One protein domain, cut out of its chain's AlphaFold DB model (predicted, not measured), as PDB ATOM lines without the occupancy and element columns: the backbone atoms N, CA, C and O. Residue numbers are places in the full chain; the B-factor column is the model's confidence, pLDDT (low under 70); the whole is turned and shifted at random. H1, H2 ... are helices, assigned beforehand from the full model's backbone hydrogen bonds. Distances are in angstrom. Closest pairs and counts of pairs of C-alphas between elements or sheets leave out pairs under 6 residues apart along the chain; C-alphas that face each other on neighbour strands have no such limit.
ATOM      1  N   ASP A 130     330.505 228.468 232.232       71.81
ATOM      2  CA  ASP A 130     329.361 229.322 231.885       71.81
ATOM      3  C   ASP A 130     328.044 228.537 231.816       71.81
ATOM      4  O   ASP A 130     326.987 229.030 232.219       71.81
ATOM      5  N   MET A 131     328.111 227.281 231.366       75.25
ATOM      6  CA  MET A 131     326.966 226.379 231.304       75.25
ATOM      7  C   MET A 131     326.509 225.968 232.708       75.25
ATOM      8  O   MET A 131     325.326 226.077 233.036       75.25
ATOM      9  N   VAL A 132     327.452 225.553 233.555       73.19
ATOM     10  CA  VAL A 132     327.185 225.169 234.950       73.19
ATOM     11  C   VAL A 132     326.634 226.356 235.741       73.19
ATOM     12  O   VAL A 132     325.609 226.243 236.416       73.19
ATOM     13  N   GLU A 133     327.267 227.522 235.615       73.06
ATOM     14  CA  GLU A 133     326.846 228.755 236.274       73.06
ATOM     15  C   GLU A 133     325.427 229.135 235.856       73.06
ATOM     16  O   GLU A 133     324.611 229.502 236.703       73.06
ATOM     17  N   ARG A 134     325.102 229.016 234.564       76.69
ATOM     18  CA  ARG A 134     323.760 229.306 234.061       76.69
ATOM     19  C   ARG A 134     322.717 228.374 234.679       76.69
ATOM     20  O   ARG A 134     321.720 228.877 235.199       76.69
ATOM     21  N   VAL A 135     322.945 227.061 234.684       80.81
ATOM     22  CA  VAL A 135     322.013 226.090 235.291       80.81
ATOM     23  C   VAL A 135     321.785 226.412 236.768       80.81
ATOM     24  O   VAL A 135     320.642 226.618 237.187       80.81
ATOM     25  N   ILE A 136     322.864 226.557 237.542       76.06
ATOM     26  CA  ILE A 136     322.792 226.857 238.979       76.06
ATOM     27  C   ILE A 136     322.065 228.184 239.208       76.06
ATOM     28  O   ILE A 136     321.124 228.247 240.003       76.06
ATOM     29  N   ARG A 137     322.437 229.242 238.484       75.56
ATOM     30  CA  ARG A 137     321.820 230.567 238.612       75.56
ATOM     31  C   ARG A 137     320.313 230.502 238.388       75.56
ATOM     32  O   ARG A 137     319.568 231.076 239.178       75.56
ATOM     33  N   HIS A 138     319.853 229.828 237.338       79.12
ATOM     34  CA  HIS A 138     318.430 229.757 237.006       79.12
ATOM     35  C   HIS A 138     317.629 228.925 238.009       79.12
ATOM     36  O   HIS A 138     316.557 229.362 238.440       79.12
ATOM     37  N   VAL A 139     318.164 227.779 238.434       77.69
ATOM     38  CA  VAL A 139     317.515 226.923 239.435       77.69
ATOM     39  C   VAL A 139     317.434 227.645 240.788       77.69
ATOM     40  O   VAL A 139     316.352 227.735 241.373       77.69
ATOM     41  N   PHE A 140     318.520 228.275 241.249       73.56
ATOM     42  CA  PHE A 140     318.553 228.974 242.542       73.56
ATOM     43  C   PHE A 140     317.884 230.352 242.554       73.56
ATOM     44  O   PHE A 140     317.486 230.821 243.624       73.56
ATOM     45  N   ASN A 141     317.686 230.993 241.397       76.31
ATOM     46  CA  ASN A 141     316.987 232.281 241.317       76.31
ATOM     47  C   ASN A 141     315.583 232.212 241.951       76.31
ATOM     48  O   ASN A 141     315.105 233.200 242.507       76.31
ATOM     49  N   MET A 142     314.940 231.039 241.921       71.75
ATOM     50  CA  MET A 142     313.644 230.789 242.560       71.75
ATOM     51  C   MET A 142     313.731 229.780 243.715       71.75
ATOM     52  O   MET A 142     312.908 228.875 243.800       71.75
ATOM     53  N   ARG A 143     314.664 229.968 244.661       68.88
ATOM     54  CA  ARG A 143     314.908 229.041 245.795       68.88
ATOM     55  C   ARG A 143     313.693 228.640 246.647       68.88
ATOM     56  O   ARG A 143     313.734 227.630 247.332       68.88
ATOM     57  N   GLN A 144     312.644 229.461 246.678       75.56
ATOM     58  CA  GLN A 144     311.426 229.194 247.458       75.56
ATOM     59  C   GLN A 144     310.360 228.422 246.664       75.56
ATOM     60  O   GLN A 144     309.316 228.089 247.218       75.56
ATOM     61  N   LYS A 145     310.600 228.166 245.374       84.56
ATOM     62  CA  LYS A 145     309.716 227.409 244.483       84.56
ATOM     63  C   LYS A 145     310.352 226.059 244.150       84.56
ATOM     64  O   LYS A 145     311.533 225.847 244.403       84.56
ATOM     65  N   ALA A 146     309.557 225.165 243.572       87.81
ATOM     66  CA  ALA A 146     310.045 223.899 243.040       87.81
ATOM     67  C   ALA A 146     311.106 224.126 241.951       87.81
ATOM     68  O   ALA A 146     310.975 225.050 241.137       87.81
ATOM     69  N   SER A 147     312.129 223.273 241.921       83.38
ATOM     70  CA  SER A 147     313.316 223.428 241.070       83.38
ATOM     71  C   SER A 147     312.982 223.487 239.583       83.38
ATOM     72  O   SER A 147     313.604 224.268 238.859       83.38
ATOM     73  N   HIS A 148     311.935 222.784 239.135       89.38
ATOM     74  CA  HIS A 148     311.478 222.870 237.745       89.38
ATOM     75  C   HIS A 148     311.089 224.286 237.325       89.38
ATOM     76  O   HIS A 148     311.322 224.662 236.186       89.38
ATOM     77  N   ARG A 149     310.568 225.123 238.234       88.31
ATOM     78  CA  ARG A 149     310.213 226.513 237.901       88.31
ATOM     79  C   ARG A 149     311.443 227.333 237.524       88.31
ATOM     80  O   ARG A 149     311.355 228.157 236.620       88.31
ATOM     81  N   GLY A 150     312.559 227.110 238.218       85.69
ATOM     82  CA  GLY A 150     313.841 227.742 237.911       85.69
ATOM     83  C   GLY A 150     314.507 227.125 236.681       85.69
ATOM     84  O   GLY A 150     314.923 227.857 235.787       85.69
ATOM     85  N   GLY A 151     314.535 225.793 236.584       86.12
ATOM     86  CA  GLY A 151     315.122 225.074 235.446       86.12
ATOM     87  C   GLY A 151     314.414 225.356 234.117       86.12
ATOM     88  O   GLY A 151     315.065 225.634 233.118       86.12
ATOM     89  N   SER A 152     313.082 225.445 234.115       89.44
ATOM     90  CA  SER A 152     312.280 225.898 232.970       89.44
ATOM     91  C   SER A 152     312.679 227.293 232.470       89.44
ATOM     92  O   SER A 152     312.455 227.630 231.307       89.44
ATOM     93  N   CYS A 153     313.282 228.139 233.312       87.56
ATOM     94  CA  CYS A 153     313.752 229.447 232.871       87.56
ATOM     95  C   CYS A 153     314.981 229.400 231.955       87.56
ATOM     96  O   CYS A 153     315.279 230.433 231.362       87.56
ATOM     97  N   LEU A 154     315.646 228.249 231.819       87.50
ATOM     98  CA  LEU A 154     316.753 228.039 230.879       87.50
ATOM     99  C   LEU A 154     316.303 228.011 229.417       87.50
ATOM    100  O   LEU A 154     317.133 228.157 228.527       87.50
ATOM    101  N   PHE A 155     315.006 227.825 229.177       90.50
ATOM    102  CA  PHE A 155     314.456 227.600 227.849       90.50
ATOM    103  C   PHE A 155     313.557 228.763 227.389       90.50
ATOM    104  O   PHE A 155     312.940 229.444 228.237       90.50
ATOM    105  N   PRO A 156     313.457 228.983 226.061       88.44
ATOM    106  CA  PRO A 156     312.502 229.905 225.455       88.44
ATOM    107  C   PRO A 156     311.058 229.622 225.888       88.44
ATOM    108  O   PRO A 156     310.743 228.485 226.237       88.44
ATOM    109  N   PRO A 157     310.158 230.625 225.871       85.75
ATOM    110  CA  PRO A 157     308.777 230.465 226.334       85.75
ATOM    111  C   PRO A 157     308.018 229.326 225.644       85.75
ATOM    112  O   PRO A 157     307.224 228.661 226.301       85.75
ATOM    113  N   GLU A 158     308.303 229.095 224.362       86.38
ATOM    114  CA  GLU A 158     307.683 228.068 223.517       86.38
ATOM    115  C   GLU A 158     308.025 226.650 223.994       86.38
ATOM    116  O   GLU A 158     307.141 225.825 224.196       86.38
ATOM    117  N   LEU A 159     309.306 226.398 224.278       86.25
ATOM    118  CA  LEU A 159     309.828 225.077 224.651       86.25
ATOM    119  C   LEU A 159     309.934 224.871 226.171       86.25
ATOM    120  O   LEU A 159     310.353 223.818 226.653       86.25
ATOM    121  N   ARG A 160     309.561 225.883 226.960       88.44
ATOM    122  CA  ARG A 160     309.795 225.947 228.407       88.44
ATOM    123  C   ARG A 160     309.207 224.781 229.194       88.44
ATOM    124  O   ARG A 160     309.833 224.321 230.153       88.44
ATOM    125  N   ASN A 161     307.989 224.375 228.858       87.12
ATOM    126  CA  ASN A 161     307.287 223.332 229.604       87.12
ATOM    127  C   ASN A 161     307.816 221.946 229.226       87.12
ATOM    128  O   ASN A 161     308.091 221.140 230.111       87.12
ATOM    129  N   GLU A 162     308.015 221.704 227.930       89.94
ATOM    130  CA  GLU A 162     308.487 220.424 227.403       89.94
ATOM    131  C   GLU A 162     309.941 220.157 227.805       89.94
ATOM    132  O   GLU A 162     310.218 219.201 228.531       89.94
ATOM    133  N   LEU A 163     310.867 221.047 227.429       90.19
ATOM    134  CA  LEU A 163     312.288 220.894 227.750       90.19
ATOM    135  C   LEU A 163     312.568 221.069 229.240       90.19
ATOM    136  O   LEU A 163     313.457 220.416 229.784       90.19
ATOM    137  N   GLY A 164     311.776 221.906 229.914       90.00
ATOM    138  CA  GLY A 164     311.813 222.037 231.364       90.00
ATOM    139  C   GLY A 164     311.557 220.705 232.056       90.00
ATOM    140  O   GLY A 164     312.332 220.335 232.929       90.00
ATOM    141  N   MET A 165     310.526 219.961 231.649       88.88
ATOM    142  CA  MET A 165     310.260 218.635 232.212       88.88
ATOM    143  C   MET A 165     311.312 217.613 231.763       88.88
ATOM    144  O   MET A 165     311.854 216.884 232.595       88.88
ATOM    145  N   LYS A 166     311.671 217.619 230.469       91.88
ATOM    146  CA  LYS A 166     312.676 216.718 229.882       91.88
ATOM    147  C   LYS A 166     314.020 216.809 230.615       91.88
ATOM    148  O   LYS A 166     314.631 215.778 230.875       91.88
ATOM    149  N   LEU A 167     314.446 218.009 231.023       93.19
ATOM    150  CA  LEU A 167     315.678 218.231 231.789       93.19
ATOM    151  C   LEU A 167     315.708 217.437 233.106       93.19
ATOM    152  O   LEU A 167     316.689 216.749 233.378       93.19
ATOM    153  N   PHE A 168     314.645 217.519 233.913       92.19
ATOM    154  CA  PHE A 168     314.581 216.820 235.205       92.19
ATOM    155  C   PHE A 168     314.378 215.313 235.036       92.19
ATOM    156  O   PHE A 168     314.908 214.544 235.834       92.19
ATOM    157  N   CYS A 169     313.677 214.889 233.980       92.50
ATOM    158  CA  CYS A 169     313.561 213.475 233.628       92.50
ATOM    159  C   CYS A 169     314.915 212.871 233.228       92.50
ATOM    160  O   CYS A 169     315.269 211.813 233.734       92.50
ATOM    161  N   ILE A 170     315.696 213.542 232.369       92.81
ATOM    162  CA  ILE A 170     317.031 213.062 231.956       92.81
ATOM    163  C   ILE A 170     317.999 213.051 233.143       92.81
ATOM    164  O   ILE A 170     318.804 212.133 233.276       92.81
ATOM    165  N   ALA A 171     317.929 214.066 234.006       89.31
ATOM    166  CA  ALA A 171     318.780 214.152 235.189       89.31
ATOM    167  C   ALA A 171     318.389 213.169 236.307       89.31
ATOM    168  O   ALA A 171     319.116 213.081 237.298       89.31
ATOM    169  N   ASP A 172     317.262 212.459 236.173       92.38
ATOM    170  CA  ASP A 172     316.699 211.572 237.197       92.38
ATOM    171  C   ASP A 172     316.646 212.260 238.575       92.38
ATOM    172  O   ASP A 172     317.242 211.835 239.566       92.38
ATOM    173  N   THR A 173     316.023 213.440 238.593       87.56
ATOM    174  CA  THR A 173     315.990 214.334 239.756       87.56
ATOM    175  C   THR A 173     314.557 214.761 240.052       87.56
ATOM    176  O   THR A 173     313.767 215.030 239.142       87.56
ATOM    177  N   ASN A 174     314.207 214.885 241.334       88.00
ATOM    178  CA  ASN A 174     312.865 215.296 241.735       88.00
ATOM    179  C   ASN A 174     312.556 216.746 241.306       88.00
ATOM    180  O   ASN A 174     313.061 217.717 241.870       88.00
ATOM    181  N   TYR A 175     311.647 216.897 240.344       88.44
ATOM    182  CA  TYR A 175     311.228 218.190 239.796       88.44
ATOM    183  C   TYR A 175     310.490 219.093 240.808       88.44
ATOM    184  O   TYR A 175     310.455 220.321 240.642       88.44
ATOM    185  N   ASN A 176     309.886 218.504 241.848       88.75
ATOM    186  CA  ASN A 176     309.153 219.214 242.901       88.75
ATOM    187  C   ASN A 176     310.027 219.619 244.092       88.75
ATOM    188  O   ASN A 176     309.618 220.505 244.848       88.75
ATOM    189  N   ALA A 177     311.212 219.021 244.242       84.25
ATOM    190  CA  ALA A 177     312.158 219.400 245.283       84.25
ATOM    191  C   ALA A 177     312.576 220.864 245.117       84.25
ATOM    192  O   ALA A 177     312.641 221.397 243.999       84.25
ATOM    193  N   ARG A 178     312.844 221.545 246.225       77.12
ATOM    194  CA  ARG A 178     313.351 222.922 246.211       77.12
ATOM    195  C   ARG A 178     314.853 222.924 245.904       77.12
ATOM    196  O   ARG A 178     315.533 221.965 246.243       77.12
ATOM    197  N   PRO A 179     315.415 224.011 245.346       73.00
ATOM    198  CA  PRO A 179     316.830 224.051 244.961       73.00
ATOM    199  C   PRO A 179     317.832 223.711 246.071       73.00
ATOM    200  O   PRO A 179     318.902 223.202 245.780       73.00
ATOM    201  N   PHE A 180     317.503 223.994 247.335       72.69
ATOM    202  CA  PHE A 180     318.366 223.686 248.482       72.69
ATOM    203  C   PHE A 180     318.194 222.257 249.026       72.69
ATOM    204  O   PHE A 180     318.935 221.866 249.919       72.69
ATOM    205  N   GLU A 181     317.200 221.515 248.534       70.56
ATOM    206  CA  GLU A 181     316.975 220.098 248.852       70.56
ATOM    207  C   GLU A 181     317.698 219.183 247.852       70.56
ATOM    208  O   GLU A 181     317.819 217.991 248.105       70.56
ATOM    209  N   LEU A 182     318.176 219.738 246.731       70.94
ATOM    210  CA  LEU A 182     318.949 219.019 245.726       70.94
ATOM    211  C   LEU A 182     320.423 218.908 246.134       70.94
ATOM    212  O   LEU A 182     321.047 219.881 246.568       70.94
ATOM    213  N   THR A 183     320.979 217.721 245.938       71.06
ATOM    214  CA  THR A 183     322.378 217.367 246.202       71.06
ATOM    215  C   THR A 183     323.321 217.878 245.109       71.06
ATOM    216  O   THR A 183     322.909 218.192 243.988       71.06
ATOM    217  N   THR A 184     324.625 217.927 245.400       65.94
ATOM    218  CA  THR A 184     325.649 218.290 244.405       65.94
ATOM    219  C   THR A 184     325.621 217.364 243.194       65.94
ATOM    220  O   THR A 184     325.772 217.817 242.060       65.94
ATOM    221  N   GLU A 185     325.415 216.069 243.428       72.44
ATOM    222  CA  GLU A 185     325.374 215.049 242.384       72.44
ATOM    223  C   GLU A 185     324.154 215.218 241.473       72.44
ATOM    224  O   GLU A 185     324.268 215.112 240.252       72.44
ATOM    225  N   GLU A 186     322.989 215.551 242.034       76.31
ATOM    226  CA  GLU A 186     321.799 215.912 241.253       76.31
ATOM    227  C   GLU A 186     322.041 217.167 240.410       76.31
ATOM    228  O   GLU A 186     321.693 217.198 239.229       76.31
ATOM    229  N   PHE A 187     322.720 218.182 240.954       77.31
ATOM    230  CA  PHE A 187     323.113 219.355 240.166       77.31
ATOM    231  C   PHE A 187     324.112 219.020 239.057       77.31
ATOM    232  O   PHE A 187     323.991 219.553 237.950       77.31
ATOM    233  N   ALA A 188     325.071 218.131 239.315       75.38
ATOM    234  CA  ALA A 188     325.993 217.648 238.295       75.38
ATOM    235  C   ALA A 188     325.228 216.953 237.158       75.38
ATOM    236  O   ALA A 188     325.431 217.288 235.987       75.38
ATOM    237  N   ARG A 189     324.284 216.062 237.495       83.50
ATOM    238  CA  ARG A 189     323.398 215.394 236.527       83.50
ATOM    239  C   ARG A 189     322.551 216.386 235.734       83.50
ATOM    240  O   ARG A 189     322.493 216.272 234.512       83.50
ATOM    241  N   LEU A 190     321.981 217.405 236.382       85.75
ATOM    242  CA  LEU A 190     321.248 218.486 235.708       85.75
ATOM    243  C   LEU A 190     322.129 219.253 234.713       85.75
ATOM    244  O   LEU A 190     321.670 219.585 233.620       85.75
ATOM    245  N   CYS A 191     323.395 219.510 235.051       84.75
ATOM    246  CA  CYS A 191     324.325 220.173 234.136       84.75
ATOM    247  C   CYS A 191     324.631 219.304 232.907       84.75
ATOM    248  O   CYS A 191     324.602 219.810 231.787       84.75
ATOM    249  N   TYR A 192     324.873 218.000 233.090       87.88
ATOM    250  CA  TYR A 192     325.077 217.075 231.967       87.88
ATOM    251  C   TYR A 192     323.816 216.901 231.115       87.88
ATOM    252  O   TYR A 192     323.912 216.884 229.889       87.88
ATOM    253  N   ALA A 193     322.636 216.845 231.735       92.38
ATOM    254  CA  ALA A 193     321.363 216.801 231.025       92.38
ATOM    255  C   ALA A 193     321.152 218.063 230.172       92.38
ATOM    256  O   ALA A 193     320.804 217.962 228.997       92.38
ATOM    257  N   TYR A 194     321.436 219.245 230.727       90.81
ATOM    258  CA  TYR A 194     321.378 220.499 229.976       90.81
ATOM    259  C   TYR A 194     322.390 220.524 228.825       90.81
ATOM    260  O   TYR A 194     322.032 220.909 227.717       90.81
ATOM    261  N   ALA A 195     323.616 220.038 229.041       90.00
ATOM    262  CA  ALA A 195     324.621 219.931 227.984       90.00
ATOM    263  C   ALA A 195     324.156 219.036 226.823       90.00
ATOM    264  O   ALA A 195     324.399 219.361 225.662       90.00
ATOM    265  N   SER A 196     323.473 217.927 227.119       91.94
ATOM    266  CA  SER A 196     322.866 217.064 226.097       91.94
ATOM    267  C   SER A 196     321.742 217.779 225.344       91.94
ATOM    268  O   SER A 196     321.709 217.733 224.118       91.94
ATOM    269  N   LEU A 197     320.879 218.518 226.048       91.00
ATOM    270  CA  LEU A 197     319.809 219.300 225.418       91.00
ATOM    271  C   LEU A 197     320.343 220.443 224.545       91.00
ATOM    272  O   LEU A 197     319.784 220.696 223.485       91.00
ATOM    273  N   CYS A 198     321.440 221.098 224.931       89.50
ATOM    274  CA  CYS A 198     322.092 222.111 224.093       89.50
ATOM    275  C   CYS A 198     322.666 221.523 222.797       89.50
ATOM    276  O   CYS A 198     322.688 222.210 221.780       89.50
ATOM    277  N   LYS A 199     323.106 220.256 222.806       89.69
ATOM    278  CA  LYS A 199     323.542 219.563 221.582       89.69
ATOM    279  C   LYS A 199     322.371 219.241 220.655       89.69
ATOM    280  O   LYS A 199     322.538 219.304 219.444       89.69
ATOM    281  N   GLU A 200     321.215 218.884 221.217       89.25
ATOM    282  CA  GLU A 200     319.987 218.618 220.453       89.25
ATOM    283  C   GLU A 200     319.366 219.909 219.893       89.25
ATOM    284  O   GLU A 200     318.885 219.916 218.764       89.25
ATOM    285  N   TYR A 201     319.415 221.004 220.656       86.69
ATOM    286  CA  TYR A 201     318.791 222.288 220.327       86.69
ATOM    287  C   TYR A 201     319.799 223.442 220.501       86.69
ATOM    288  O   TYR A 201     319.852 224.080 221.563       86.69
ATOM    289  N   PRO A 202     320.594 223.758 219.460       83.62
ATOM    290  CA  PRO A 202     321.640 224.788 219.526       83.62
ATOM    291  C   PRO A 202     321.106 226.200 219.829       83.62
ATOM    292  O   PRO A 202     321.808 227.047 220.378       83.62
ATOM    293  N   GLU A 203     319.837 226.459 219.514       80.12
ATOM    294  CA  GLU A 203     319.134 227.724 219.769       80.12
ATOM    295  C   GLU A 203     319.002 228.091 221.258       80.12
ATOM    296  O   GLU A 203     318.838 229.263 221.603       80.12
ATOM    297  N   ILE A 204     319.129 227.111 222.158       81.94
ATOM    298  CA  ILE A 204     319.007 227.309 223.609       81.94
ATOM    299  C   ILE A 204     320.282 227.921 224.202       81.94
ATOM    300  O   ILE A 204     320.223 228.637 225.204       81.94
ATOM    301  N   GLU A 205     321.445 227.668 223.600       74.69
ATOM    302  CA  GLU A 205     322.738 228.071 224.166       74.69
ATOM    303  C   GLU A 205     322.897 229.600 224.246       74.69
ATOM    304  O   GLU A 205     323.527 230.117 225.167       74.69
TER     305      GLU A 205
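Overview. This is residues 130 to 205 of the 221 residues of the protein "Mitochondrial 12S rRNA dimethylase 1" of Abscondita terminalis (UniProt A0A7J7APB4). Four helices form a closed ring, each packed crosswise on the next: H1 on H2, H2 on H3, H3 on H4, and H4 back on H1. The long helix H4 makes one side of the ring, with the short H2 across from it and H1 and H3 between them on opposite sides. The printed part has 76 residues with four named helices, H1 to H4 in order along the chain, and no named strand; the class is all helix. The whole is compact, with a radius of gyration of the C-alphas of 10.9 A, and rounded, spanning 30 by 23 by 22 A.

Arrangement. H1, residues 130 to 141, touches H2, residues 147 to 154, at a steep tilt of 47 degrees, opposite ways; their closest C-alphas are those of Val 139 and Gly 150, 4.1 A apart. H2 touches H3, residues 160 to 170, at a steep tilt of 61 degrees, opposite ways, and their closest C-alphas are those of Ser 152 and Gly 164, 4.2 A apart. H3 touches H4, residues 184 to 200, at a steep tilt of 57 degrees, opposite ways; H4 does so with residues 190 to 197 alone, and the closest C-alphas are those of Ile 170 and Ala 193, 5.8 A apart. H1 touches H4 with residues 131 to 136 alone, at a steep tilt of 62 degrees, opposite ways; the closest C-alphas are those of Val 132 and Cys 191, 5.8 A apart. H1 and H3 are apart, and so are H2 and H4. The helix packing is mostly crossed, with no touching pair at a shallow tilt. Every O i to N i+4 pair is within hydrogen-bond range in H1 and H4, against 2 of 4 in H2 and 6 of 7 in H3.

Along the chain. H1 begins at C-alpha 130, (329.361, 229.322, 231.885), and measures 15.8 A from first to last C-alpha. H2, from Ser 147 to Leu 154, measures 11.7 A. H3 begins at C-alpha 160, (309.795, 225.947, 228.407), and measures 15.2 A. H4, the longest with 17 residues, measures 24.6 A and ends at C-alpha 200, (319.987, 218.618, 220.453).

Size, cuts and confidence. The two C-alphas farthest apart are those of Gln 144 and Glu 200, at 30.2 A, while the first and last printed C-alphas, of Asp 130 and Glu 205, are 10.2 A apart. The printed part has no cut. The links H1 to H2 and H2 to H3 are tight, with 5 residues each; the link H3 to H4, residues 171 to 183, is long. The mean pLDDT of the printed part is 83.2, and residues 143 and 184 are under 70.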